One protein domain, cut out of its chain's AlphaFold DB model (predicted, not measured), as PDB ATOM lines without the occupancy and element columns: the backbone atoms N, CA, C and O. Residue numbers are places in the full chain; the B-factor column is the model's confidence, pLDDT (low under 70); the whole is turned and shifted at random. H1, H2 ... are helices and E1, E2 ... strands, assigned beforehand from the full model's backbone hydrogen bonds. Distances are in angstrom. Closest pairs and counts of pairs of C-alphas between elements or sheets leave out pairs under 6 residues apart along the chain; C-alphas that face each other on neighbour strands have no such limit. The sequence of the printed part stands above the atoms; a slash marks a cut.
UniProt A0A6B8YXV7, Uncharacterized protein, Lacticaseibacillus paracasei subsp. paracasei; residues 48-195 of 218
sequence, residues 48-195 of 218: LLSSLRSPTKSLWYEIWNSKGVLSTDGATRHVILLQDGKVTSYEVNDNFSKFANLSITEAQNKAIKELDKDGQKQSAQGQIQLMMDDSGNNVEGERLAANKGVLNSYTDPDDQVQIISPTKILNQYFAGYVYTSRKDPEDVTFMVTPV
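What this domain is: This is residues 48 to 195 of the 218 residues of an uncharacterized protein of Lacticaseibacillus paracasei subsp. paracasei (UniProt A0A6B8YXV7). What shape does the domain make? A twisted, curled wall of seven strands has H1 packed over one face near the E4 end, while the hairpin E5 and E6 reaches out from beyond E4 on the other side of the wall and comes near E7. What is it built of? The 148 printed residues hold, along the chain, E1 E2 E3 H1 E4 E5 E6 E7 E8 E9, and the class is mostly strand. The large sheet runs E4 E3 E2 E1 E9 E8 E7, and this sheet and the pair E5 and E6 are antiparallel throughout. How large is it? It is compact, with a radius of gyration of the C-alphas of 14.9 A, and spans 45 by 33 by 28 A.

Where its parts are: Where do the first strands lie? E1, residues 58 to 65, begins with C-alpha 58 at (67.022, 84.251, -27.011). E2, residues 75 to 83, is 24.0 A long and E3, residues 86 to 95, is 25.4 A long, with a bend of 61 degrees at residue 92. What follows? H1, residues 104 to 115, is 16.2 A long and begins with C-alpha 104 at (65.623, 84.055, -34.404). E4 is residues 121 to 125, E5 127 to 132 and E6 139 to 145. Where does the printed part end? E7, residues 160 to 169, bends by 77 degrees at residue 166, and E8, residues 172 to 180, by 58 degrees at residue 176. E9, residues 188 to 195, ends with C-alpha 195 at (57.468, 81.206, -25.314).

How they stand to each other: How is the large sheet joined? E1 E2 E3 and E7 E8 E9 are meanders, each strand the antiparallel neighbour of the one before, and N 60 and O 80 of E1 and E2 are 2.8 A apart. E1 of the one meander and E9 of the other are antiparallel neighbours, with N 63 and O 190 within hydrogen-bond range at 2.8 A. Where is H1? With the sheet it makes two layers, a helix on one face, at a height over the sheet of 8.4 A, slantwise to the strands; its closest C-alphas to E3 are Ala 111 and Val 92, 6.0 A. Every O i to N i+4 pair of H1 is within hydrogen-bond range. Where is the hairpin E5 and E6? E4 runs on into E5 at 66 degrees, and N 129 and O 143 are 2.8 A apart. The closest C-alphas of E6 and E7 are Gly 141 and Val 161, 5.3 A.

The domain as a whole: What is farthest apart? The C-alphas of Lys 117 and Ser 135 are, at 46.4 A. Are there cuts or long links? The printed part has no cut, and the link E6 to E7, 14 residues, is long. Where is confidence low? Mean pLDDT of the printed part is 70.5, and 64 residues are under 70, among them 122 to 162.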
ATOM      1  N   LEU A  48      72.457  96.021 -11.045       41.28
ATOM      2  CA  LEU A  48      72.870  95.527 -12.355       41.28
ATOM      3  C   LEU A  48      73.365  94.093 -12.208       41.28
ATOM      4  O   LEU A  48      74.485  93.845 -11.749       41.28
ATOM      5  N   LEU A  49      72.547  93.137 -12.622       45.94
ATOM      6  CA  LEU A  49      72.992  91.757 -12.703       45.94
ATOM      7  C   LEU A  49      73.707  91.563 -14.032       45.94
ATOM      8  O   LEU A  49      73.108  91.557 -15.105       45.94
ATOM      9  N   SER A  50      75.018  91.368 -13.949       39.44
ATOM     10  CA  SER A  50      75.881  91.070 -15.096       39.44
ATOM     11  C   SER A  50      75.655  89.679 -15.697       39.44
ATOM     12  O   SER A  50      76.410  89.258 -16.574       39.44
ATOM     13  N   SER A  51      74.670  88.912 -15.223       43.38
ATOM     14  CA  SER A  51      74.566  87.494 -15.543       43.38
ATOM     15  C   SER A  51      73.314  87.134 -16.326       43.38
ATOM     16  O   SER A  51      72.527  86.297 -15.896       43.38
ATOM     17  N   LEU A  52      73.232  87.610 -17.566       50.41
ATOM     18  CA  LEU A  52      72.537  86.872 -18.626       50.41
ATOM     19  C   LEU A  52      73.380  85.658 -19.075       50.41
ATOM     20  O   LEU A  52      73.568  85.418 -20.265       50.41
ATOM     21  N   ARG A  53      73.932  84.888 -18.124       43.22
ATOM     22  CA  ARG A  53      74.792  83.713 -18.375       43.22
ATOM     23  C   ARG A  53      73.986  82.493 -18.831       43.22
ATOM     24  O   ARG A  53      74.319  81.366 -18.475       43.22
ATOM     25  N   SER A  54      72.928  82.707 -19.605       47.28
ATOM     26  CA  SER A  54      72.328  81.620 -20.358       47.28
ATOM     27  C   SER A  54      73.139  81.448 -21.647       47.28
ATOM     28  O   SER A  54      73.223  82.400 -22.426       47.28
ATOM     29  N   PRO A  55      73.747  80.272 -21.900       48.12
ATOM     30  CA  PRO A  55      74.376  79.982 -23.191       48.12
ATOM     31  C   PRO A  55      73.336  79.887 -24.322       48.12
ATOM     32  O   PRO A  55      73.665  79.740 -25.497       48.12
ATOM     33  N   THR A  56      72.046  79.926 -23.981       62.44
ATOM     34  CA  THR A  56      70.952  79.802 -24.933       62.44
ATOM     35  C   THR A  56      70.682  81.137 -25.619       62.44
ATOM     36  O   THR A  56      70.458  82.158 -24.966       62.44
ATOM     37  N   LYS A  57      70.656  81.115 -26.955       74.81
ATOM     38  CA  LYS A  57      70.208  82.251 -27.762       74.81
ATOM     39  C   LYS A  57      68.740  82.545 -27.456       74.81
ATOM     40  O   LYS A  57      67.917  81.633 -27.513       74.81
ATOM     41  N   SER A  58      68.408  83.800 -27.175       78.06
ATOM     42  CA  SER A  58      67.022  84.251 -27.011       78.06
ATOM     43  C   SER A  58      66.763  85.539 -27.778       78.06
ATOM     44  O   SER A  58      67.680  86.318 -28.042       78.06
ATOM     45  N   LEU A  59      65.504  85.728 -28.160       84.88
ATOM     46  CA  LEU A  59      65.032  86.851 -28.958       84.88
ATOM     47  C   LEU A  59      63.989  87.625 -28.167       84.88
ATOM     48  O   LEU A  59      63.024  87.036 -27.685       84.88
ATOM     49  N   TRP A  60      64.176  88.930 -28.075       86.56
ATOM     50  CA  TRP A  60      63.298  89.851 -27.378       86.56
ATOM     51  C   TRP A  60      62.853  90.963 -28.320       86.56
ATOM     52  O   TRP A  60      63.579  91.349 -29.235       86.56
ATOM     53  N   TYR A  61      61.657  91.480 -28.085       86.69
ATOM     54  CA  TYR A  61      61.084  92.602 -28.809       86.69
ATOM     55  C   TYR A  61      60.785  93.717 -27.822       86.69
ATOM     56  O   TYR A  61      60.071  93.486 -26.844       86.69
ATOM     57  N   GLU A  62      61.303  94.909 -28.099       85.75
ATOM     58  CA  GLU A  62      60.876  96.137 -27.435       85.75
ATOM     59  C   GLU A  62      59.771  96.774 -28.274       85.75
ATOM     60  O   GLU A  62      60.000  97.184 -29.416       85.75
ATOM     61  N   ILE A  63      58.565  96.822 -27.723       86.81
ATOM     62  CA  ILE A  63      57.363  97.275 -28.414       86.81
ATOM     63  C   ILE A  63      56.787  98.441 -27.629       86.81
ATOM     64  O   ILE A  63      56.456  98.298 -26.458       86.81
ATOM     65  N   TRP A  64      56.627  99.578 -28.282       85.44
ATOM     66  CA  TRP A  64      55.912 100.715 -27.731       85.44
ATOM     67  C   TRP A  64      54.460 100.707 -28.204       85.44
ATOM     68  O   TRP A  64      54.186 100.453 -29.381       85.44
ATOM     69  N   ASN A  65      53.527 100.969 -27.293       82.31
ATOM     70  CA  ASN A  65      52.109 101.072 -27.615       82.31
ATOM     71  C   ASN A  65      51.420 102.092 -26.704       82.31
ATOM     72  O   ASN A  65      51.480 101.957 -25.489       82.31
ATOM     73  N   SER A  66      50.696 103.042 -27.289       77.44
ATOM     74  CA  SER A  66      49.933 104.065 -26.563       77.44
ATOM     75  C   SER A  66      48.555 103.596 -26.066       77.44
ATOM     76  O   SER A  66      47.775 104.369 -25.519       77.44
ATOM     77  N   LYS A  67      48.196 102.324 -26.294       71.69
ATOM     78  CA  LYS A  67      46.907 101.738 -25.875       71.69
ATOM     79  C   LYS A  67      46.974 100.969 -24.554       71.69
ATOM     80  O   LYS A  67      45.986 100.337 -24.183       71.69
ATOM     81  N   GLY A  68      48.128 100.923 -23.889       73.31
ATOM     82  CA  GLY A  68      48.284 100.166 -22.639       73.31
ATOM     83  C   GLY A  68      48.242  98.635 -22.782       73.31
ATOM     84  O   GLY A  68      48.281  97.929 -21.778       73.31
ATOM     85  N   VAL A  69      48.149  98.086 -24.000       80.81
ATOM     86  CA  VAL A  69      47.962  96.641 -24.239       80.81
ATOM     87  C   VAL A  69      48.975  96.077 -25.227       80.81
ATOM     88  O   VAL A  69      49.362  96.732 -26.192       80.81
ATOM     89  N   LEU A  70      49.406  94.833 -25.007       81.00
ATOM     90  CA  LEU A  70      50.273  94.140 -25.956       81.00
ATOM     91  C   LEU A  70      49.436  93.713 -27.164       81.00
ATOM     92  O   LEU A  70      48.572  92.843 -27.055       81.00
ATOM     93  N   SER A  71      49.701  94.307 -28.323       82.44
ATOM     94  CA  SER A  71      48.948  94.044 -29.547       82.44
ATOM     95  C   SER A  71      49.817  94.188 -30.794       82.44
ATOM     96  O   SER A  71      50.943  94.681 -30.767       82.44
ATOM     97  N   THR A  72      49.305  93.684 -31.914       85.44
ATOM     98  CA  THR A  72      50.039  93.545 -33.182       85.44
ATOM     99  C   THR A  72      50.297  94.857 -33.919       85.44
ATOM    100  O   THR A  72      51.106  94.883 -34.848       85.44
ATOM    101  N   ASP A  73      49.571  95.905 -33.542       86.12
ATOM    102  CA  ASP A  73      49.694  97.282 -34.018       86.12
ATOM    103  C   ASP A  73      50.690  98.115 -33.196       86.12
ATOM    104  O   ASP A  73      50.952  99.257 -33.560       86.12
ATOM    105  N   GLY A  74      51.271  97.558 -32.126       85.69
ATOM    106  CA  GLY A  74      52.362  98.204 -31.400       85.69
ATOM    107  C   GLY A  74      53.601  98.385 -32.282       85.69
ATOM    108  O   GLY A  74      53.904  97.541 -33.132       85.69
ATOM    109  N   ALA A  75      54.336  99.472 -32.061       88.19
ATOM    110  CA  ALA A  75      55.564  99.772 -32.783       88.19
ATOM    111  C   ALA A  75      56.738  99.023 -32.145       88.19
ATOM    112  O   ALA A  75      57.161  99.336 -31.031       88.19
ATOM    113  N   THR A  76      57.290  98.035 -32.842       87.56
ATOM    114  CA  THR A  76      58.576  97.432 -32.495       87.56
ATOM    115  C   THR A  76      59.678  98.456 -32.725       87.56
ATOM    116  O   THR A  76      60.055  98.744 -33.861       87.56
ATOM    117  N   ARG A  77      60.212  98.979 -31.622       83.75
ATOM    118  CA  ARG A  77      61.384  99.857 -31.623       83.75
ATOM    119  C   ARG A  77      62.640  99.041 -31.851       83.75
ATOM    120  O   ARG A  77      63.402  99.348 -32.760       83.75
ATOM    121  N   HIS A  78      62.797  97.950 -31.099       84.50
ATOM    122  CA  HIS A  78      63.974  97.095 -31.188       84.50
ATOM    123  C   HIS A  78      63.643  95.609 -31.302       84.50
ATOM    124  O   HIS A  78      62.739  95.088 -30.646       84.50
ATOM    125  N   VAL A  79      64.472  94.910 -32.076       86.75
ATOM    126  CA  VAL A  79      64.661  93.461 -32.012       86.75
ATOM    127  C   VAL A  79      65.979  93.197 -31.292       86.75
ATOM    128  O   VAL A  79      67.028  93.689 -31.697       86.75
ATOM    129  N   ILE A  80      65.942  92.414 -30.221       83.31
ATOM    130  CA  ILE A  80      67.063  92.232 -29.302       83.31
ATOM    131  C   ILE A  80      67.447  90.754 -29.258       83.31
ATOM    132  O   ILE A  80      66.667  89.896 -28.854       83.31
ATOM    133  N   LEU A  81      68.678  90.452 -29.651       82.00
ATOM    134  CA  LEU A  81      69.287  89.133 -29.541       82.00
ATOM    135  C   LEU A  81      70.154  89.077 -28.287       82.00
ATOM    136  O   LEU A  81      71.087  89.866 -28.129       82.00
ATOM    137  N   LEU A  82      69.891  88.093 -27.436       77.88
ATOM    138  CA  LEU A  82      70.748  87.745 -26.316       77.88
ATOM    139  C   LEU A  82      71.440  86.412 -26.595       77.88
ATOM    140  O   LEU A  82      70.783  85.407 -26.864       77.88
ATOM    141  N   GLN A  83      72.765  86.399 -26.485       76.12
ATOM    142  CA  GLN A  83      73.578  85.198 -26.621       76.12
ATOM    143  C   GLN A  83      74.817  85.299 -25.727       76.12
ATOM    144  O   GLN A  83      75.555  86.277 -25.812       76.12
ATOM    145  N   ASP A  84      75.073  84.280 -24.901       71.00
ATOM    146  CA  ASP A  84      76.296  84.162 -24.091       71.00
ATOM    147  C   ASP A  84      76.583  85.414 -23.230       71.00
ATOM    148  O   ASP A  84      77.717  85.887 -23.129       71.00
ATOM    149  N   GLY A  85      75.537  86.008 -22.644       62.16
ATOM    150  CA  GLY A  85      75.639  87.248 -21.862       62.16
ATOM    151  C   GLY A  85      75.863  88.528 -22.677       62.16
ATOM    152  O   GLY A  85      76.069  89.594 -22.096       62.16
ATOM    153  N   LYS A  86      75.822  88.461 -24.012       67.75
ATOM    154  CA  LYS A  86      75.935  89.615 -24.914       67.75
ATOM    155  C   LYS A  86      74.577  89.974 -25.495       67.75
ATOM    156  O   LYS A  86      73.860  89.096 -25.967       67.75
ATOM    157  N   VAL A  87      74.264  91.266 -25.513       72.56
ATOM    158  CA  VAL A  87      73.060  91.790 -26.155       72.56
ATOM    159  C   VAL A  87      73.444  92.495 -27.447       72.56
ATOM    160  O   VAL A  87      74.334  93.343 -27.490       72.56
ATOM    161  N   THR A  88      72.756  92.133 -28.519       76.06
ATOM    162  CA  THR A  88      72.784  92.849 -29.792       76.06
ATOM    163  C   THR A  88      71.375  93.345 -30.061       76.06
ATOM    164  O   THR A  88      70.451  92.541 -30.096       76.06
ATOM    165  N   SER A  89      71.208  94.653 -30.216       78.38
ATOM    166  CA  SER A  89      69.918  95.279 -30.495       78.38
ATOM    167  C   SER A  89      69.914  95.841 -31.911       78.38
ATOM    168  O   SER A  89      70.919  96.378 -32.387       78.38
ATOM    169  N   TYR A  90      68.779  95.706 -32.574       80.94
ATOM    170  CA  TYR A  90      68.526  96.190 -33.918       80.94
ATOM    171  C   TYR A  90      67.313  97.113 -33.847       80.94
ATOM    172  O   TYR A  90      66.232  96.642 -33.501       80.94
ATOM    173  N   GLU A  91      67.482  98.406 -34.122       82.00
ATOM    174  CA  GLU A  91      66.352  99.337 -34.227       82.00
ATOM    175  C   GLU A  91      65.580  99.070 -35.520       82.00
ATOM    176  O   GLU A  91      66.186  98.865 -36.565       82.00
ATOM    177  N   VAL A  92      64.251  98.991 -35.466       79.56
ATOM    178  CA  VAL A  92      63.469  98.566 -36.640       79.56
ATOM    179  C   VAL A  92      62.273  99.453 -36.953       79.56
ATOM    180  O   VAL A  92      61.833  99.446 -38.095       79.56
ATOM    181  N   ASN A  93      61.789 100.242 -35.986       81.25
ATOM    182  CA  ASN A  93      60.717 101.236 -36.146       81.25
ATOM    183  C   ASN A  93      59.560 100.763 -37.047       81.25
ATOM    184  O   ASN A  93      59.184 101.425 -38.013       81.25
ATOM    185  N   ASP A  94      59.000  99.593 -36.738       85.81
ATOM    186  CA  ASP A  94      57.999  98.939 -37.584       85.81
ATOM    187  C   ASP A  94      56.924  98.232 -36.744       85.81
ATOM    188  O   ASP A  94      57.064  98.076 -35.536       85.81
ATOM    189  N   ASN A  95      55.831  97.782 -37.356       88.69
ATOM    190  CA  ASN A  95      54.729  97.142 -36.637       88.69
ATOM    191  C   ASN A  95      55.120  95.754 -36.112       88.69
ATOM    192  O   ASN A  95      55.640  94.917 -36.858       88.69
ATOM    193  N   PHE A  96      54.748  95.451 -34.868       89.31
ATOM    194  CA  PHE A  96      55.068  94.180 -34.211       89.31
ATOM    195  C   PHE A  96      54.598  92.947 -34.990       89.31
ATOM    196  O   PHE A  96      55.301  91.934 -35.052       89.31
ATOM    197  N   SER A  97      53.456  93.041 -35.677       88.69
ATOM    198  CA  SER A  97      52.952  91.991 -36.581       88.69
ATOM    199  C   SER A  97      53.968  91.479 -37.609       88.69
ATOM    200  O   SER A  97      53.882  90.321 -38.013       88.69
ATOM    201  N   LYS A  98      54.940  92.295 -38.033       88.00
ATOM    202  CA  LYS A  98      55.961  91.894 -39.011       88.00
ATOM    203  C   LYS A  98      57.068  91.018 -38.435       88.00
ATOM    204  O   LYS A  98      57.793  90.412 -39.232       88.00
ATOM    205  N   PHE A  99      57.198  90.972 -37.111       86.12
ATOM    206  CA  PHE A  99      58.187  90.172 -36.386       86.12
ATOM    207  C   PHE A  99      57.571  89.021 -35.604       86.12
ATOM    208  O   PHE A  99      58.247  88.020 -35.361       86.12
ATOM    209  N   ALA A 100      56.295  89.141 -35.239       78.31
ATOM    210  CA  ALA A 100      55.559  88.077 -34.587       78.31
ATOM    211  C   ALA A 100      55.542  86.823 -35.487       78.31
ATOM    212  O   ALA A 100      55.095  86.877 -36.632       78.31
ATOM    213  N   ASN A 101      56.005  85.688 -34.949       82.88
ATOM    214  CA  ASN A 101      56.176  84.375 -35.598       82.88
ATOM    215  C   ASN A 101      57.459  84.135 -36.414       82.88
ATOM    216  O   ASN A 101      57.554  83.098 -37.067       82.88
ATOM    217  N   LEU A 102      58.453  85.024 -36.381       87.31
ATOM    218  CA  LEU A 102      59.742  84.739 -37.020       87.31
ATOM    219  C   LEU A 102      60.642  83.894 -36.107       87.31
ATOM    220  O   LEU A 102      60.694  84.105 -34.893       87.31
ATOM    221  N   SER A 103      61.401  82.963 -36.687       85.31
ATOM    222  CA  SER A 103      62.547  82.368 -35.994       85.31
ATOM    223  C   SER A 103      63.605  83.433 -35.686       85.31
ATOM    224  O   SER A 103      63.633  84.499 -36.301       85.31
ATOM    225  N   ILE A 104      64.528  83.135 -34.766       84.06
ATOM    226  CA  ILE A 104      65.623  84.055 -34.404       84.06
ATOM    227  C   ILE A 104      66.401  84.512 -35.647       84.06
ATOM    228  O   ILE A 104      66.650  85.704 -35.820       84.06
ATOM    229  N   THR A 105      66.734  83.577 -36.540       87.19
ATOM    230  CA  THR A 105      67.473  83.866 -37.775       87.19
ATOM    231  C   THR A 105      66.660  84.725 -38.743       87.19
ATOM    232  O   THR A 105      67.192  85.665 -39.330       87.19
ATOM    233  N   GLU A 106      65.368  84.439 -38.913       91.19
ATOM    234  CA  GLU A 106      64.493  85.227 -39.790       91.19
ATOM    235  C   GLU A 106      64.281  86.644 -39.255       91.19
ATOM    236  O   GLU A 106      64.371  87.603 -40.020       91.19
ATOM    237  N   ALA A 107      64.055  86.783 -37.945       87.56
ATOM    238  CA  ALA A 107      63.909  88.073 -37.284       87.56
ATOM    239  C   ALA A 107      65.180  88.915 -37.431       87.56
ATOM    240  O   ALA A 107      65.093  90.083 -37.802       87.56
ATOM    241  N   GLN A 108      66.355  88.313 -37.223       86.50
ATOM    242  CA  GLN A 108      67.643  88.982 -37.406       86.50
ATOM    243  C   GLN A 108      67.851  89.438 -38.854       86.50
ATOM    244  O   GLN A 108      68.179  90.598 -39.093       86.50
ATOM    245  N   ASN A 109      67.644  88.551 -39.830       89.25
ATOM    246  CA  ASN A 109      67.808  88.889 -41.246       89.25
ATOM    247  C   ASN A 109      66.846  89.997 -41.680       89.25
ATOM    248  O   ASN A 109      67.213  90.858 -42.478       89.25
ATOM    249  N   LYS A 110      65.615  89.982 -41.163       88.31
ATOM    250  CA  LYS A 110      64.635  91.030 -41.433       88.31
ATOM    251  C   LYS A 110      65.041  92.354 -40.795       88.31
ATOM    252  O   LYS A 110      65.038  93.360 -41.489       88.31
ATOM    253  N   ALA A 111      65.458  92.343 -39.530       84.62
ATOM    254  CA  ALA A 111      65.930  93.541 -38.845       84.62
ATOM    255  C   ALA A 111      67.131  94.175 -39.564       84.62
ATOM    256  O   ALA A 111      67.143  95.380 -39.758       84.62
ATOM    257  N   ILE A 112      68.093  93.376 -40.046       83.75
ATOM    258  CA  ILE A 112      69.223  93.871 -40.854       83.75
ATOM    259  C   ILE A 112      68.734  94.568 -42.134       83.75
ATOM    260  O   ILE A 112      69.195  95.660 -42.437       83.75
ATOM    261  N   LYS A 113      67.773  93.980 -42.859       83.69
ATOM    262  CA  LYS A 113      67.220  94.588 -44.085       83.69
ATOM    263  C   LYS A 113      66.492  95.906 -43.833       83.69
ATOM    264  O   LYS A 113      66.536  96.793 -44.678       83.69
ATOM    265  N   GLU A 114      65.777  96.010 -42.718       77.75
ATOM    266  CA  GLU A 114      65.117  97.259 -42.332       77.75
ATOM    267  C   GLU A 114      66.147  98.301 -41.857       77.75
ATOM    268  O   GLU A 114      66.008  99.477 -42.170       77.75
ATOM    269  N   LEU A 115      67.230  97.867 -41.202       68.69
ATOM    270  CA  LEU A 115      68.336  98.711 -40.741       68.69
ATOM    271  C   LEU A 115      69.259  99.228 -41.841       68.69
ATOM    272  O   LEU A 115      69.827 100.303 -41.667       68.69
ATOM    273  N   ASP A 116      69.417  98.510 -42.953       59.16
ATOM    274  CA  ASP A 116      70.192  98.981 -44.114       59.16
ATOM    275  C   ASP A 116      69.635 100.301 -44.691       59.16
ATOM    276  O   ASP A 116      70.289 100.944 -45.511       59.16
ATOM    277  N   LYS A 117      68.453 100.739 -44.236       57.69
ATOM    278  CA  LYS A 117      67.884 102.052 -44.540       57.69
ATOM    279  C   LYS A 117      68.507 103.186 -43.709       57.69
ATOM    280  O   LYS A 117      68.691 104.259 -44.267       57.69
ATOM    281  N   ASP A 118      68.892 102.941 -42.445       58.56
ATOM    282  CA  ASP A 118      69.212 104.005 -41.464       58.56
ATOM    283  C   ASP A 118      70.407 103.725 -40.503       58.56
ATOM    284  O   ASP A 118      70.756 104.572 -39.684       58.56
ATOM    285  N   GLY A 119      71.084 102.569 -40.573       53.09
ATOM    286  CA  GLY A 119      72.398 102.341 -39.932       53.09
ATOM    287  C   GLY A 119      72.434 102.104 -38.407       53.09
ATOM    288  O   GLY A 119      73.495 102.222 -37.793       53.09
ATOM    289  N   GLN A 120      71.326 101.728 -37.770       63.59
ATOM    290  CA  GLN A 120      71.153 101.767 -36.303       63.59
ATOM    291  C   GLN A 120      71.367 100.432 -35.546       63.59
ATOM    292  O   GLN A 120      70.580 100.037 -34.682       63.59
ATOM    293  N   LYS A 121      72.446  99.693 -35.836       71.19
ATOM    294  CA  LYS A 121      72.808  98.500 -35.041       71.19
ATOM    295  C   LYS A 121      73.528  98.904 -33.753       71.19
ATOM    296  O   LYS A 121      74.576  99.542 -33.807       71.19
ATOM    297  N   GLN A 122      73.054  98.417 -32.605       66.62
ATOM    298  CA  GLN A 122      73.704  98.628 -31.307       66.62
ATOM    299  C   GLN A 122      74.178  97.295 -30.711       66.62
ATOM    300  O   GLN A 122      73.541  96.248 -30.847       66.62
ATOM    301  N   SER A 123      75.347  97.278 -30.076       58.50
ATOM    302  CA  SER A 123      75.899  96.069 -29.449       58.50
ATOM    303  C   SER A 123      76.547  96.419 -28.119       58.50
ATOM    304  O   SER A 123      77.401  97.301 -28.065       58.50
ATOM    305  N   ALA A 124      76.165  95.708 -27.060       59.06
ATOM    306  CA  ALA A 124      76.685  95.930 -25.717       59.06
ATOM    307  C   ALA A 124      76.721  94.635 -24.889       59.06
ATOM    308  O   ALA A 124      76.174  93.592 -25.259       59.06
ATOM    309  N   GLN A 125      77.352  94.702 -23.717       54.00
ATOM    310  CA  GLN A 125      77.099  93.710 -22.672       54.00
ATOM    311  C   GLN A 125      75.703  93.974 -22.097       54.00
ATOM    312  O   GLN A 125      75.469  95.036 -21.522       54.00
ATOM    313  N   GLY A 126      74.780  93.031 -22.297       52.88
ATOM    314  CA  GLY A 126      73.408  93.147 -21.811       52.88
ATOM    315  C   GLY A 126      73.331  93.094 -20.297       52.88
ATOM    316  O   GLY A 126      74.129  92.408 -19.656       52.88
ATOM    317  N   GLN A 127      72.366  93.809 -19.725       55.12
ATOM    318  CA  GLN A 127      72.153  93.856 -18.281       55.12
ATOM    319  C   GLN A 127      70.665  93.703 -17.975       55.12
ATOM    320  O   GLN A 127      69.823  94.203 -18.722       55.12
ATOM    321  N   ILE A 128      70.355  93.008 -16.879       55.69
ATOM    322  CA  ILE A 128      69.029  93.061 -16.262       55.69
ATOM    323  C   ILE A 128      69.093  94.090 -15.134       55.69
ATOM    324  O   ILE A 128      69.957  94.006 -14.255       55.69
ATOM    325  N   GLN A 129      68.184  95.054 -15.184       60.25
ATOM    326  CA  GLN A 129      67.865  95.971 -14.102       60.25
ATOM    327  C   GLN A 129      66.810  95.314 -13.215       60.25
ATOM    328  O   GLN A 129      65.720  95.013 -13.695       60.25
ATOM    329  N   LEU A 130      67.131  95.107 -11.938       58.28
ATOM    330  CA  LEU A 130      66.132  94.785 -10.921       58.28
ATOM    331  C   LEU A 130      65.501  96.078 -10.395       58.28
ATOM    332  O   LEU A 130      66.228  96.995 -10.008       58.28
ATOM    333  N   MET A 131      64.175  96.126 -10.366       58.47
ATOM    334  CA  MET A 131      63.383  97.128  -9.660       58.47
ATOM    335  C   MET A 131      63.084  96.572  -8.274       58.47
ATOM    336  O   MET A 131      62.472  95.512  -8.162       58.47
ATOM    337  N   MET A 132      63.566  97.247  -7.237       56.88
ATOM    338  CA  MET A 132      63.340  96.846  -5.850       56.88
ATOM    339  C   MET A 132      62.146  97.604  -5.267       56.88
ATOM    340  O   MET A 132      61.888  98.737  -5.679       56.88
ATOM    341  N   ASP A 133      61.476  96.999  -4.289       53.62
ATOM    342  CA  ASP A 133      60.487  97.680  -3.453       53.62
ATOM    343  C   ASP A 133      61.114  98.845  -2.672       53.62
ATOM    344  O   ASP A 133      62.340  98.983  -2.581       53.62
ATOM    345  N   ASP A 134      60.275  99.680  -2.058       54.47
ATOM    346  CA  ASP A 134      60.729 100.829  -1.259       54.47
ATOM    347  C   ASP A 134      61.684 100.419  -0.125       54.47
ATOM    348  O   ASP A 134      62.533 101.200   0.308       54.47
ATOM    349  N   SER A 135      61.582  99.168   0.337       54.78
ATOM    350  CA  SER A 135      62.455  98.613   1.370       54.78
ATOM    351  C   SER A 135      63.839  98.198   0.853       54.78
ATOM    352  O   SER A 135      64.741  97.957   1.657       54.78
ATOM    353  N   GLY A 136      64.028  98.104  -0.467       55.78
ATOM    354  CA  GLY A 136      65.247  97.604  -1.102       55.78
ATOM    355  C   GLY A 136      65.492  96.111  -0.864       55.78
ATOM    356  O   GLY A 136      66.583  95.611  -1.148       55.78
ATOM    357  N   ASN A 137      64.514  95.385  -0.314       52.66
ATOM    358  CA  ASN A 137      64.692  94.000   0.122       52.66
ATOM    359  C   ASN A 137      64.044  92.989  -0.815       52.66
ATOM    360  O   ASN A 137      64.521  91.848  -0.849       52.66
ATOM    361  N   ASN A 138      63.022  93.403  -1.568       52.91
ATOM    362  CA  ASN A 138      62.283  92.551  -2.494       52.91
ATOM    363  C   ASN A 138      62.365  93.101  -3.917       52.91
ATOM    364  O   ASN A 138      62.384  94.310  -4.117       52.91
ATOM    365  N   VAL A 139      62.421  92.206  -4.902       56.28
ATOM    366  CA  VAL A 139      62.346  92.573  -6.321       56.28
ATOM    367  C   VAL A 139      60.871  92.707  -6.699       56.28
ATOM    368  O   VAL A 139      60.114  91.754  -6.549       56.28
ATOM    369  N   GLU A 140      60.474  93.870  -7.205       52.41
ATOM    370  CA  GLU A 140      59.133  94.129  -7.749       52.41
ATOM    371  C   GLU A 140      59.080  93.976  -9.273       52.41
ATOM    372  O   GLU A 140      58.007  93.781  -9.841       52.41
ATOM    373  N   GLY A 141      60.227  94.022  -9.957       51.97
ATOM    374  CA  GLY A 141      60.280  93.815 -11.401       51.97
ATOM    375  C   GLY A 141      61.690  93.685 -11.966       51.97
ATOM    376  O   GLY A 141      62.680  93.998 -11.309       51.97
ATOM    377  N   GLU A 142      61.780  93.245 -13.219       57.25
ATOM    378  CA  GLU A 142      63.032  93.166 -13.970       57.25
ATOM    379  C   GLU A 142      62.880  93.834 -15.340       57.25
ATOM    380  O   GLU A 142      61.839  93.722 -15.986       57.25
ATOM    381  N   ARG A 143      63.929  94.501 -15.828       59.00
ATOM    382  CA  ARG A 143      63.975  95.058 -17.185       59.00
ATOM    383  C   ARG A 143      65.286  94.703 -17.869       59.00
ATOM    384  O   ARG A 143      66.364  94.917 -17.321       59.00
ATOM    385  N   LEU A 144      65.203  94.214 -19.103       60.44
ATOM    386  CA  LEU A 144      66.369  94.058 -19.970       60.44
ATOM    387  C   LEU A 144      66.775  95.422 -20.544       60.44
ATOM    388  O   LEU A 144      65.941  96.131 -21.108       60.44
ATOM    389  N   ALA A 145      68.059  95.758 -20.454       59.62
ATOM    390  CA  ALA A 145      68.613  96.975 -21.031       59.62
ATOM    391  C   ALA A 145      69.764  96.677 -21.996       59.62
ATOM    392  O   ALA A 145      70.666  95.883 -21.710       59.62
ATOM    393  N   ALA A 146      69.727  97.358 -23.143       50.84
ATOM    394  CA  ALA A 146      70.729  97.239 -24.195       50.84
ATOM    395  C   ALA A 146      71.949  98.155 -23.987       50.84
ATOM    396  O   ALA A 146      72.968  97.908 -24.612       50.84
ATOM    397  N   ASN A 147      71.892  99.174 -23.114       51.22
ATOM    398  CA  ASN A 147      72.989 100.129 -22.898       51.22
ATOM    399  C   ASN A 147      73.158 100.499 -21.417       51.22
ATOM    400  O   ASN A 147      72.203 100.909 -20.760       51.22
ATOM    401  N   LYS A 148      74.406 100.483 -20.924       43.97
ATOM    402  CA  LYS A 148      74.765 100.906 -19.554       43.97
ATOM    403  C   LYS A 148      74.426 102.382 -19.272       43.97
ATOM    404  O   LYS A 148      74.145 102.728 -18.135       43.97
ATOM    405  N   GLY A 149      74.453 103.243 -20.298       39.19
ATOM    406  CA  GLY A 149      74.155 104.680 -20.183       39.19
ATOM    407  C   GLY A 149      72.668 105.043 -20.272       39.19
ATOM    408  O   GLY A 149      72.273 106.083 -19.759       39.19
ATOM    409  N   VAL A 150      71.835 104.178 -20.866       42.62
ATOM    410  CA  VAL A 150      70.368 104.361 -20.917       42.62
ATOM    411  C   VAL A 150      69.737 104.029 -19.564       42.62
ATOM    412  O   VAL A 150      68.696 104.552 -19.215       42.62
ATOM    413  N   LEU A 151      70.409 103.247 -18.721       43.38
ATOM    414  CA  LEU A 151      69.959 102.995 -17.349       43.38
ATOM    415  C   LEU A 151      70.044 104.231 -16.431       43.38
ATOM    416  O   LEU A 151      69.549 104.182 -15.311       43.38
ATOM    417  N   ASN A 152      70.625 105.338 -16.914       37.66
ATOM    418  CA  ASN A 152      70.601 106.643 -16.249       37.66
ATOM    419  C   ASN A 152      69.490 107.570 -16.776       37.66
ATOM    420  O   ASN A 152      69.373 108.700 -16.297       37.66
ATOM    421  N   SER A 153      68.695 107.159 -17.770       39.34
ATOM    422  CA  SER A 153      67.554 107.965 -18.203       39.34
ATOM    423  C   SER A 153      66.421 107.784 -17.201       39.34
ATOM    424  O   SER A 153      65.725 106.778 -17.267       39.34
ATOM    425  N   TYR A 154      66.314 108.738 -16.267       43.31
ATOM    426  CA  TYR A 154      65.152 109.070 -15.432       43.31
ATOM    427  C   TYR A 154      64.036 108.013 -15.435       43.31
ATOM    428  O   TYR A 154      62.969 108.247 -15.995       43.31
ATOM    429  N   THR A 155      64.271 106.855 -14.815       48.06
ATOM    430  CA  THR A 155      63.147 106.059 -14.325       48.06
ATOM    431  C   THR A 155      62.592 106.837 -13.149       48.06
ATOM    432  O   THR A 155      63.315 107.076 -12.176       48.06
ATOM    433  N   ASP A 156      61.363 107.318 -13.278       52.69
ATOM    434  CA  ASP A 156      60.671 107.949 -12.166       52.69
ATOM    435  C   ASP A 156      60.500 106.870 -11.081       52.69
ATOM    436  O   ASP A 156      60.184 105.724 -11.421       52.69
ATOM    437  N   PRO A 157      60.745 107.160  -9.793       52.66
ATOM    438  CA  PRO A 157      60.525 106.191  -8.718       52.66
ATOM    439  C   PRO A 157      59.123 105.567  -8.743       52.66
ATOM    440  O   PRO A 157      58.944 104.468  -8.230       52.66
ATOM    441  N   ASP A 158      58.142 106.196  -9.384       54.38
ATOM    442  CA  ASP A 158      56.783 105.666  -9.496       54.38
ATOM    443  C   ASP A 158      56.478 104.918 -10.798       54.38
ATOM    444  O   ASP A 158      55.354 104.444 -10.983       54.38
ATOM    445  N   ASP A 159      57.455 104.770 -11.692       59.56
ATOM    446  CA  ASP A 159      57.299 103.906 -12.853       59.56
ATOM    447  C   ASP A 159      57.050 102.459 -12.413       59.56
ATOM    448  O   ASP A 159      57.583 101.973 -11.406       59.56
ATOM    449  N   GLN A 160      56.234 101.751 -13.189       62.94
ATOM    450  CA  GLN A 160      55.833 100.384 -12.880       62.94
ATOM    451  C   GLN A 160      56.388  99.406 -13.901       62.94
ATOM    452  O   GLN A 160      56.354  99.652 -15.106       62.94
ATOM    453  N   VAL A 161      56.843  98.255 -13.410       68.94
ATOM    454  CA  VAL A 161      57.184  97.097 -14.236       68.94
ATOM    455  C   VAL A 161      56.308  95.933 -13.801       68.94
ATOM    456  O   VAL A 161      56.253  95.615 -12.620       68.94
ATOM    457  N   GLN A 162      55.620  95.298 -14.745       67.75
ATOM    458  CA  GLN A 162      54.763  94.147 -14.467       67.75
ATOM    459  C   GLN A 162      55.115  92.976 -15.378       67.75
ATOM    460  O   GLN A 162      55.508  93.153 -16.534       67.75
ATOM    461  N   ILE A 163      54.953  91.763 -14.856       71.25
ATOM    462  CA  ILE A 163      55.195  90.528 -15.597       71.25
ATOM    463  C   ILE A 163      54.028  90.270 -16.540       71.25
ATOM    464  O   ILE A 163      52.860  90.282 -16.152       71.25
ATOM    465  N   ILE A 164      54.359  89.936 -17.777       72.44
ATOM    466  CA  ILE A 164      53.407  89.477 -18.775       72.44
ATOM    467  C   ILE A 164      53.445  87.961 -18.769       72.44
ATOM    468  O   ILE A 164      54.396  87.340 -19.255       72.44
ATOM    469  N   SER A 165      52.386  87.367 -18.226       75.38
ATOM    470  CA  SER A 165      52.131  85.934 -18.370       75.38
ATOM    471  C   SER A 165      52.012  85.559 -19.853       75.38
ATOM    472  O   SER A 165      51.617  86.414 -20.652       75.38
ATOM    473  N   PRO A 166      52.300  84.298 -20.245       81.81
ATOM    474  CA  PRO A 166      52.179  83.854 -21.630       81.81
ATOM    475  C   PRO A 166      50.852  84.271 -22.264       81.81
ATOM    476  O   PRO A 166      49.789  83.722 -21.980       81.81
ATOM    477  N   THR A 167      50.932  85.244 -23.161       84.38
ATOM    478  CA  THR A 167      49.798  85.854 -23.844       84.38
ATOM    479  C   THR A 167      49.905  85.516 -25.319       84.38
ATOM    480  O   THR A 167      50.959  85.675 -25.935       84.38
ATOM    481  N   LYS A 168      48.822  84.999 -25.899       88.69
ATOM    482  CA  LYS A 168      48.802  84.646 -27.319       88.69
ATOM    483  C   LYS A 168      48.617  85.908 -28.156       88.69
ATOM    484  O   LYS A 168      47.580  86.555 -28.048       88.69
ATOM    485  N   ILE A 169      49.578  86.201 -29.025       85.56
ATOM    486  CA  ILE A 169      49.498  87.277 -30.017       85.56
ATOM    487  C   ILE A 169      49.694  86.652 -31.399       85.56
ATOM    488  O   ILE A 169      50.683  85.959 -31.645       85.56
ATOM    489  N   LEU A 170      48.730  86.852 -32.302       84.31
ATOM    490  CA  LEU A 170      48.618  86.085 -33.551       84.31
ATOM    491  C   LEU A 170      48.639  84.566 -33.277       84.31
ATOM    492  O   LEU A 170      47.723  84.023 -32.655       84.31
ATOM    493  N   ASN A 171      49.694  83.882 -33.725       86.56
ATOM    494  CA  ASN A 171      49.845  82.431 -33.678       86.56
ATOM    495  C   ASN A 171      50.914  81.966 -32.676       86.56
ATOM    496  O   ASN A 171      51.149  80.764 -32.566       86.56
ATOM    497  N   GLN A 172      51.513  82.881 -31.911       87.75
ATOM    498  CA  GLN A 172      52.614  82.598 -30.991       87.75
ATOM    499  C   GLN A 172      52.313  83.157 -29.596       87.75
ATOM    500  O   GLN A 172      51.620  84.162 -29.443       87.75
ATOM    501  N   TYR A 173      52.787  82.464 -28.560       87.25
ATOM    502  CA  TYR A 173      52.716  82.968 -27.191       87.25
ATOM    503  C   TYR A 173      53.944  83.821 -26.897       87.25
ATOM    504  O   TYR A 173      55.060  83.457 -27.267       87.25
ATOM    505  N   PHE A 174      53.720  84.925 -26.201       86.69
ATOM    506  CA  PHE A 174      54.755  85.841 -25.747       86.69
ATOM    507  C   PHE A 174      54.638  86.045 -24.244       86.69
ATOM    508  O   PHE A 174      53.534  86.108 -23.709       86.69
ATOM    509  N   ALA A 175      55.774  86.155 -23.572       80.50
ATOM    510  CA  ALA A 175      55.852  86.519 -22.165       80.50
ATOM    511  C   ALA A 175      57.013  87.495 -21.962       80.50
ATOM    512  O   ALA A 175      57.862  87.643 -22.845       80.50
ATOM    513  N   GLY A 176      57.045  88.182 -20.826       78.31
ATOM    514  CA  GLY A 176      58.079  89.177 -20.554       78.31
ATOM    515  C   GLY A 176      57.604  90.241 -19.582       78.31
ATOM    516  O   GLY A 176      57.044  89.905 -18.542       78.31
ATOM    517  N   TYR A 177      57.813  91.507 -19.935       75.19
ATOM    518  CA  TYR A 177      57.616  92.651 -19.048       75.19
ATOM    519  C   TYR A 177      56.875  93.778 -19.748       75.19
ATOM    520  O   TYR A 177      57.088  94.013 -20.938       75.19
ATOM    521  N   VAL A 178      56.051  94.507 -19.006       76.00
ATOM    522  CA  VAL A 178      55.529  95.811 -19.413       76.00
ATOM    523  C   VAL A 178      56.072  96.863 -18.465       76.00
ATOM    524  O   VAL A 178      56.011  96.695 -17.252       76.00
ATOM    525  N   TYR A 179      56.622  97.926 -19.030       74.50
ATOM    526  CA  TYR A 179      57.020  99.132 -18.330       74.50
ATOM    527  C   TYR A 179      55.989 100.224 -18.611       74.50
ATOM    528  O   TYR A 179      55.635 100.461 -19.769       74.50
ATOM    529  N   THR A 180      55.530 100.876 -17.550       69.88
ATOM    530  CA  THR A 180      54.569 101.980 -17.598       69.88
ATOM    531  C   THR A 180      55.179 103.184 -16.899       69.88
ATOM    532  O   THR A 180      55.576 103.082 -15.736       69.88
ATOM    533  N   SER A 181      55.256 104.305 -17.615       68.62
ATOM    534  CA  SER A 181      55.716 105.582 -17.066       68.62
ATOM    535  C   SER A 181      54.639 106.178 -16.164       68.62
ATOM    536  O   SER A 181      53.461 106.154 -16.517       68.62
ATOM    537  N   ARG A 182      55.011 106.778 -15.028       65.56
ATOM    538  CA  ARG A 182      54.050 107.588 -14.251       65.56
ATOM    539  C   ARG A 182      53.578 108.816 -15.036       65.56
ATOM    540  O   ARG A 182      52.447 109.262 -14.848       65.56
ATOM    541  N   LYS A 183      54.463 109.407 -15.842       67.44
ATOM    542  CA  LYS A 183      54.197 110.667 -16.556       67.44
ATOM    543  C   LYS A 183      53.241 110.462 -17.723       67.44
ATOM    544  O   LYS A 183      52.353 111.285 -17.905       67.44
ATOM    545  N   ASP A 184      53.405 109.342 -18.419       69.12
ATOM    546  CA  ASP A 184      52.643 108.977 -19.612       69.12
ATOM    547  C   ASP A 184      52.167 107.514 -19.461       69.12
ATOM    548  O   ASP A 184      52.750 106.601 -20.053       69.12
ATOM    549  N   PRO A 185      51.170 107.243 -18.596       67.62
ATOM    550  CA  PRO A 185      50.767 105.876 -18.249       67.62
ATOM    551  C   PRO A 185      50.085 105.128 -19.401       67.62
ATOM    552  O   PRO A 185      50.059 103.898 -19.418       67.62
ATOM    553  N   GLU A 186      49.548 105.850 -20.379       71.25
ATOM    554  CA  GLU A 186      49.055 105.300 -21.642       71.25
ATOM    555  C   GLU A 186      50.176 104.769 -22.556       71.25
ATOM    556  O   GLU A 186      49.952 103.817 -23.312       71.25
ATOM    557  N   ASP A 187      51.387 105.323 -22.448       72.81
ATOM    558  CA  ASP A 187      52.536 105.002 -23.294       72.81
ATOM    559  C   ASP A 187      53.375 103.882 -22.678       72.81
ATOM    560  O   ASP A 187      54.425 104.075 -22.056       72.81
ATOM    561  N   VAL A 188      52.910 102.655 -22.892       78.25
ATOM    562  CA  VAL A 188      53.556 101.465 -22.345       78.25
ATOM    563  C   VAL A 188      54.639 100.926 -23.271       78.25
ATOM    564  O   VAL A 188      54.530 100.925 -24.502       78.25
ATOM    565  N   THR A 189      55.700 100.409 -22.659       82.00
ATOM    566  CA  THR A 189      56.774  99.700 -23.357       82.00
ATOM    567  C   THR A 189      56.787  98.243 -22.932       82.00
ATOM    568  O   THR A 189      57.047  97.913 -21.778       82.00
ATOM    569  N   PHE A 190      56.544  97.350 -23.878       82.00
ATOM    570  CA  PHE A 190      56.623  95.912 -23.696       82.00
ATOM    571  C   PHE A 190      58.012  95.404 -24.073       82.00
ATOM    572  O   PHE A 190      58.525  95.724 -25.140       82.00
ATOM    573  N   MET A 191      58.589  94.558 -23.228       81.50
ATOM    574  CA  MET A 191      59.780  93.769 -23.519       81.50
ATOM    575  C   MET A 191      59.383  92.296 -23.491       81.50
ATOM    576  O   MET A 191      59.221  91.720 -22.416       81.50
ATOM    577  N   VAL A 192      59.187  91.686 -24.659       82.81
ATOM    578  CA  VAL A 192      58.589  90.343 -24.765       82.81
ATOM    579  C   VAL A 192      59.438  89.379 -25.571       82.81
ATOM    580  O   VAL A 192      60.099  89.764 -26.530       82.81
ATOM    581  N   THR A 193      59.385  88.101 -25.212       85.62
ATOM    582  CA  THR A 193      60.065  87.005 -25.905       85.62
ATOM    583  C   THR A 193      59.069  85.901 -26.270       85.62
ATOM    584  O   THR A 193      58.102  85.681 -25.529       85.62
ATOM    585  N   PRO A 194      59.254  85.200 -27.403       85.38
ATOM    586  CA  PRO A 194      58.455  84.030 -27.728       85.38
ATOM    587  C   PRO A 194      58.611  82.900 -26.708       85.38
ATOM    588  O   PRO A 194      59.725  82.531 -26.341       85.38
ATOM    589  N   VAL A 195      57.498  82.291 -26.306       82.00
ATOM    590  CA  VAL A 195      57.468  81.206 -25.314       82.00
ATOM    591  C   VAL A 195      56.414  80.146 -25.649       82.00
ATOM    592  O   VAL A 195      55.650  80.268 -26.608       82.00
TER     593      VAL A 195